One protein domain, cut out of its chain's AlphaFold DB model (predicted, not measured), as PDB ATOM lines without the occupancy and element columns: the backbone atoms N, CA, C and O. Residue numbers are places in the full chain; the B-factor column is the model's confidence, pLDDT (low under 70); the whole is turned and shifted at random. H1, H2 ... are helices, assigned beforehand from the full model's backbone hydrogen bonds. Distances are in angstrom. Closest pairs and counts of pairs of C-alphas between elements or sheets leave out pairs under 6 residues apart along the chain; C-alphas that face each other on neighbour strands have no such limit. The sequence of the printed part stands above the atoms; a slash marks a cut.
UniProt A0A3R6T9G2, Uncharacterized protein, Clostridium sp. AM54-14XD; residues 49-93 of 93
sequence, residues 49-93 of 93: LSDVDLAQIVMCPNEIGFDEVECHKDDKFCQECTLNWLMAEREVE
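Overview. This is residues 49 to 93 of the 93 residues of an uncharacterized protein of Clostridium sp. AM54-14XD (UniProt A0A3R6T9G2). One helix of ten residues, H3, forms the core, with the short helical turn H1 on one side of it and the equally short H2 on another side, where a long loop sets out and swings round to the beginning of H3. After H3 the end of the chain, residues 88 to 93, sticks out as a free tail and adds to the length. The printed part has 45 residues, with three named helices in the order H1, H2, H3 and no named strand. The class is all helix, though the helices hold 18 of the 45 residues, under half. The whole is compact, with a radius of gyration of the C-alphas of 10.2 A, and spans 32 by 24 by 14 A.

Along the chain. The printed part begins at Leu 49. H1, residues 51 to 54, begins with C-alpha 51 at (124.959, 97.545, 97.459) and measures 5.0 A from first to last C-alpha. H2, residues 61 to 64, begins with C-alpha 61 at (137.600, 101.579, 96.111) and measures 5.3 A. Residues 65 to 77 follow with no named element. H3, residues 78 to 87, is the longest helix, at 14.4 A from first to last C-alpha, and ends with C-alpha 87 at (125.461, 104.216, 96.038).

Arrangement. H1 touches H3, with 5 pairs of C-alphas within 8 A. Their closest C-alphas are those of Asp 51 and Leu 86, 6.0 A apart, and their centres are 8.6 A apart. H2 and H3 only just touch, with 3 pairs of C-alphas within 8 A. Their closest C-alphas are those of Pro 61 and Thr 82, 6.1 A apart, and their centres are 10.7 A apart. H1 and H2 are apart. In H3 every O i to N i+4 pair is within hydrogen-bond range, while H1 and H2 are too short for such a pair and each has its one O i to N i+3 pair within range.

Size, cuts and confidence. The two C-alphas farthest apart are those of Asp 75 and Glu 93, at 32.0 A, and the first and last printed C-alphas, of Leu 49 and Glu 93, are 26.3 A apart. The printed part has no cut and ends at the chain's last residue. The link from H1 to H2 is short, with 6 residues, and the link from H2 to H3 is long, with 13 residues whose C-alphas lie 8 to 15 A from the mean of the C-alphas. Residues 88 to 93 stand free. The mean pLDDT of the printed part is 83.0; residues 73 to 77 and residue 93 are under 70, where the model's confidence is low.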
ATOM      1  N   LEU A  49     123.526  90.801  94.201       93.56
ATOM      2  CA  LEU A  49     123.644  91.345  95.550       93.56
ATOM      3  C   LEU A  49     123.250  92.823  95.592       93.56
ATOM      4  O   LEU A  49     123.453  93.560  94.629       93.56
ATOM      5  N   SER A  50     122.707  93.247  96.733       95.25
ATOM      6  CA  SER A  50     122.466  94.663  97.002       95.25
ATOM      7  C   SER A  50     123.781  95.401  97.255       95.25
ATOM      8  O   SER A  50     124.780  94.783  97.630       95.25
ATOM      9  N   ASP A  51     123.777  96.730  97.147       95.88
ATOM     10  CA  ASP A  51     124.959  97.545  97.459       95.88
ATOM     11  C   ASP A  51     125.445  97.325  98.902       95.88
ATOM     12  O   ASP A  51     126.645  97.285  99.164       95.88
ATOM     13  N   VAL A  52     124.516  97.090  99.838       94.88
ATOM     14  CA  VAL A  52     124.814  96.789 101.250       94.88
ATOM     15  C   VAL A  52     125.541  95.451 101.411       94.88
ATOM     16  O   VAL A  52     126.447  95.329 102.242       94.88
ATOM     17  N   ASP A  53     125.161  94.444 100.627       95.19
ATOM     18  CA  ASP A  53     125.809  93.132 100.645       95.19
ATOM     19  C   ASP A  53     127.164  93.180  99.924       95.19
ATOM     20  O   ASP A  53     128.152  92.636 100.417       95.19
ATOM     21  N   LEU A  54     127.240  93.885  98.790       94.25
ATOM     22  CA  LEU A  54     128.478  94.093  98.037       94.25
ATOM     23  C   LEU A  54     129.529  94.841  98.859       94.25
ATOM     24  O   LEU A  54     130.699  94.454  98.848       94.25
ATOM     25  N   ALA A  55     129.126  95.855  99.626       92.56
ATOM     26  CA  ALA A  55     130.028  96.646 100.461       92.56
ATOM     27  C   ALA A  55     130.804  95.815 101.497       92.56
ATOM     28  O   ALA A  55     131.878  96.224 101.933       92.56
ATOM     29  N   GLN A  56     130.286  94.649 101.890       89.44
ATOM     30  CA  GLN A  56     130.940  93.754 102.849       89.44
ATOM     31  C   GLN A  56     132.046  92.892 102.224       89.44
ATOM     32  O   GLN A  56     132.865  92.339 102.958       89.44
ATOM     33  N   ILE A  57     132.059  92.738 100.896       89.00
ATOM     34  CA  ILE A  57     132.932  91.776 100.200       89.00
ATOM     35  C   ILE A  57     133.816  92.402  99.116       89.00
ATOM     36  O   ILE A  57     134.813  91.796  98.725       89.00
ATOM     37  N   VAL A  58     133.468  93.587  98.612       88.44
ATOM     38  CA  VAL A  58     134.270  94.318  97.623       88.44
ATOM     39  C   VAL A  58     135.425  95.037  98.327       88.44
ATOM     40  O   VAL A  58     135.249  95.626  99.394       88.44
ATOM     41  N   MET A  59     136.620  94.976  97.727       84.19
ATOM     42  CA  MET A  59     137.804  95.695  98.217       84.19
ATOM     43  C   MET A  59     137.540  97.203  98.278       84.19
ATOM     44  O   MET A  59     136.720  97.722  97.524       84.19
ATOM     45  N   CYS A  60     138.249  97.918  99.153       85.31
ATOM     46  CA  CYS A  60     138.066  99.361  99.273       85.31
ATOM     47  C   CYS A  60     138.328 100.045  97.914       85.31
ATOM     48  O   CYS A  60     139.389  99.807  97.331       85.31
ATOM     49  N   PRO A  61     137.430 100.916  97.411       86.62
ATOM     50  CA  PRO A  61     137.600 101.579  96.111       86.62
ATOM     51  C   PRO A  61     138.907 102.381  96.011       86.62
ATOM     52  O   PRO A  61     139.545 102.371  94.959       86.62
ATOM     53  N   ASN A  62     139.365 102.974  97.121       82.44
ATOM     54  CA  ASN A  62     140.650 103.676  97.194       82.44
ATOM     55  C   ASN A  62     141.859 102.724  97.063       82.44
ATOM     56  O   ASN A  62     142.875 103.083  96.478       82.44
ATOM     57  N   GLU A  63     141.767 101.490  97.577       81.31
ATOM     58  CA  GLU A  63     142.854 100.501  97.461       81.31
ATOM     59  C   GLU A  63     143.019  99.983  96.029       81.31
ATOM     60  O   GLU A  63     144.130  99.649  95.615       81.31
ATOM     61  N   ILE A  64     141.923  99.916  95.273       82.56
ATOM     62  CA  ILE A  64     141.903  99.400  93.897       82.56
ATOM     63  C   ILE A  64     141.938 100.503  92.832       82.56
ATOM     64  O   ILE A  64     141.953 100.189  91.643       82.56
ATOM     65  N   GLY A  65     141.968 101.777  93.241       81.38
ATOM     66  CA  GLY A  65     142.027 102.933  92.345       81.38
ATOM     67  C   GLY A  65     140.770 103.118  91.494       81.38
ATOM     68  O   GLY A  65     140.868 103.564  90.355       81.38
ATOM     69  N   PHE A  66     139.606 102.711  92.007       79.19
ATOM     70  CA  PHE A  66     138.324 102.876  91.309       79.19
ATOM     71  C   PHE A  66     137.719 104.261  91.505       79.19
ATOM     72  O   PHE A  66     136.930 104.684  90.663       79.19
ATOM     73  N   ASP A  67     138.073 104.939  92.596       70.75
ATOM     74  CA  ASP A  67     137.651 106.304  92.884       70.75
ATOM     75  C   ASP A  67     138.575 106.943  93.933       70.75
ATOM     76  O   ASP A  67     139.145 106.245  94.781       70.75
ATOM     77  N   GLU A  68     138.700 108.267  93.891       71.50
ATOM     78  CA  GLU A  68     139.415 109.076  94.880       71.50
ATOM     79  C   GLU A  68     138.495 109.396  96.070       71.50
ATOM     80  O   GLU A  68     138.225 110.552  96.397       71.50
ATOM     81  N   VAL A  69     137.994 108.355  96.744       75.00
ATOM     82  CA  VAL A  69     137.197 108.538  97.965       75.00
ATOM     83  C   VAL A  69     138.085 108.816  99.175       75.00
ATOM     84  O   VAL A  69     139.156 108.223  99.338       75.00
ATOM     85  N   GLU A  70     137.603 109.655 100.097       72.69
ATOM     86  CA  GLU A  70     138.252 109.837 101.395       72.69
ATOM     87  C   GLU A  70     138.185 108.522 102.195       72.69
ATOM     88  O   GLU A  70     137.159 108.123 102.755       72.69
ATOM     89  N   CYS A  71     139.297 107.788 102.186       75.94
ATOM     90  CA  CYS A  71     139.418 106.505 102.856       75.94
ATOM     91  C   CYS A  71     139.768 106.722 104.327       75.94
ATOM     92  O   CYS A  71     140.923 106.947 104.690       75.94
ATOM     93  N   HIS A  72     138.771 106.590 105.192       71.75
ATOM     94  CA  HIS A  72     138.943 106.689 106.638       71.75
ATOM     95  C   HIS A  72     139.436 105.372 107.251       71.75
ATOM     96  O   HIS A  72     138.943 104.981 108.298       71.75
ATOM     97  N   LYS A  73     140.377 104.654 106.626       69.06
ATOM     98  CA  LYS A  73     140.836 103.320 107.085       69.06
ATOM     99  C   LYS A  73     141.260 103.260 108.563       69.06
ATOM    100  O   LYS A  73     141.243 102.187 109.159       69.06
ATOM    101  N   ASP A  74     141.666 104.401 109.119       69.75
ATOM    102  CA  ASP A  74     142.132 104.542 110.497       69.75
ATOM    103  C   ASP A  74     140.985 104.907 111.480       69.75
ATOM    104  O   ASP A  74     141.133 104.679 112.679       69.75
ATOM    105  N   ASP A  75     139.830 105.387 110.984       60.53
ATOM    106  CA  ASP A  75     138.676 105.878 111.771       60.53
ATOM    107  C   ASP A  75     137.331 105.159 111.471       60.53
ATOM    108  O   ASP A  75     136.406 105.199 112.288       60.53
ATOM    109  N   LYS A  76     137.187 104.491 110.316       59.56
ATOM    110  CA  LYS A  76     135.997 103.755 109.844       59.56
ATOM    111  C   LYS A  76     136.388 102.456 109.134       59.56
ATOM    112  O   LYS A  76     137.491 102.296 108.621       59.56
ATOM    113  N   PHE A  77     135.436 101.527 109.049       66.69
ATOM    114  CA  PHE A  77     135.600 100.300 108.271       66.69
ATOM    115  C   PHE A  77     135.501 100.605 106.772       66.69
ATOM    116  O   PHE A  77     134.565 101.286 106.350       66.69
ATOM    117  N   CYS A  78     136.400 100.038 105.957       82.75
ATOM    118  CA  CYS A  78     136.378 100.168 104.492       82.75
ATOM    119  C   CYS A  78     135.009  99.842 103.867       82.75
ATOM    120  O   CYS A  78     134.689 100.384 102.817       82.75
ATOM    121  N   GLN A  79     134.182  99.036 104.541       87.00
ATOM    122  CA  GLN A  79     132.789  98.776 104.175       87.00
ATOM    123  C   GLN A  79     131.964 100.061 103.980       87.00
ATOM    124  O   GLN A  79     131.188 100.134 103.033       87.00
ATOM    125  N   GLU A  80     132.106 101.074 104.843       86.56
ATOM    126  CA  GLU A  80     131.331 102.319 104.715       86.56
ATOM    127  C   GLU A  80     131.787 103.129 103.495       86.56
ATOM    128  O   GLU A  80     130.955 103.622 102.738       86.56
ATOM    129  N   CYS A  81     133.101 103.201 103.252       86.69
ATOM    130  CA  CYS A  81     133.653 103.820 102.045       86.69
ATOM    131  C   CYS A  81     133.143 103.115 100.779       86.69
ATOM    132  O   CYS A  81     132.684 103.776  99.852       86.69
ATOM    133  N   THR A  82     133.181 101.778 100.759       90.00
ATOM    134  CA  THR A  82     132.688 100.978  99.633       90.00
ATOM    135  C   THR A  82     131.186 101.163  99.424       90.00
ATOM    136  O   THR A  82     130.758 101.305  98.284       90.00
ATOM    137  N   LEU A  83     130.380 101.211 100.490       91.88
ATOM    138  CA  LEU A  83     128.936 101.431 100.377       91.88
ATOM    139  C   LEU A  83     128.614 102.810  99.799       91.88
ATOM    140  O   LEU A  83     127.821 102.908  98.865       91.88
ATOM    141  N   ASN A  84     129.246 103.864 100.323       89.94
ATOM    142  CA  ASN A  84     129.041 105.225  99.829       89.94
ATOM    143  C   ASN A  84     129.409 105.338  98.347       89.94
ATOM    144  O   ASN A  84     128.684 105.974  97.588       89.94
ATOM    145  N   TRP A  85     130.495 104.681  97.938       89.94
ATOM    146  CA  TRP A  85     130.909 104.615  96.541       89.94
ATOM    147  C   TRP A  85     129.905 103.861  95.656       89.94
ATOM    148  O   TRP A  85     129.521 104.368  94.609       89.94
ATOM    149  N   LEU A  86     129.425 102.685  96.083       92.19
ATOM    150  CA  LEU A  86     128.444 101.895  95.323       92.19
ATOM    151  C   LEU A  86     127.116 102.636  95.114       92.19
ATOM    152  O   LEU A  86     126.487 102.481  94.072       92.19
ATOM    153  N   MET A  87     126.700 103.437  96.097       92.19
ATOM    154  CA  MET A  87     125.461 104.216  96.038       92.19
ATOM    155  C   MET A  87     125.596 105.541  95.274       92.19
ATOM    156  O   MET A  87     124.580 106.183  94.999       92.19
ATOM    157  N   ALA A  88     126.819 105.988  94.980       90.75
ATOM    158  CA  ALA A  88     127.052 107.229  94.256       90.75
ATOM    159  C   ALA A  88     126.637 107.099  92.781       90.75
ATOM    160  O   ALA A  88     126.697 106.024  92.179       90.75
ATOM    161  N   GLU A  89     126.221 108.214  92.176       90.44
ATOM    162  CA  GLU A  89     126.007 108.245  90.732       90.44
ATOM    163  C   GLU A  89     127.338 108.027  90.012       90.44
ATOM    164  O   GLU A  89     128.362 108.613  90.359       90.44
ATOM    165  N   ARG A  90     127.320 107.181  88.983       86.19
ATOM    166  CA  ARG A  90     128.504 106.939  88.168       86.19
ATOM    167  C   ARG A  90     128.837 108.179  87.343       86.19
ATOM    168  O   ARG A  90     128.011 108.617  86.543       86.19
ATOM    169  N   GLU A  91     130.072 108.657  87.445       81.06
ATOM    170  CA  GLU A  91     130.595 109.662  86.522       81.06
ATOM    171  C   GLU A  91     130.708 109.075  85.105       81.06
ATOM    172  O   GLU A  91     131.200 107.959  84.898       81.06
ATOM    173  N   VAL A  92     130.194 109.812  84.121       80.25
ATOM    174  CA  VAL A  92     130.275 109.458  82.700       80.25
ATOM    175  C   VAL A  92     131.209 110.466  82.040       80.25
ATOM    176  O   VAL A  92     130.915 111.661  82.069       80.25
ATOM    177  N   GLU A  93     132.319 109.983  81.482       64.00
ATOM    178  CA  GLU A  93     133.213 110.778  80.621       64.00
ATOM    179  C   GLU A  93     132.562 111.139  79.277       64.00
ATOM    180  O   GLU A  93     131.855 110.276  78.696       64.00
TER     181      GLU A  93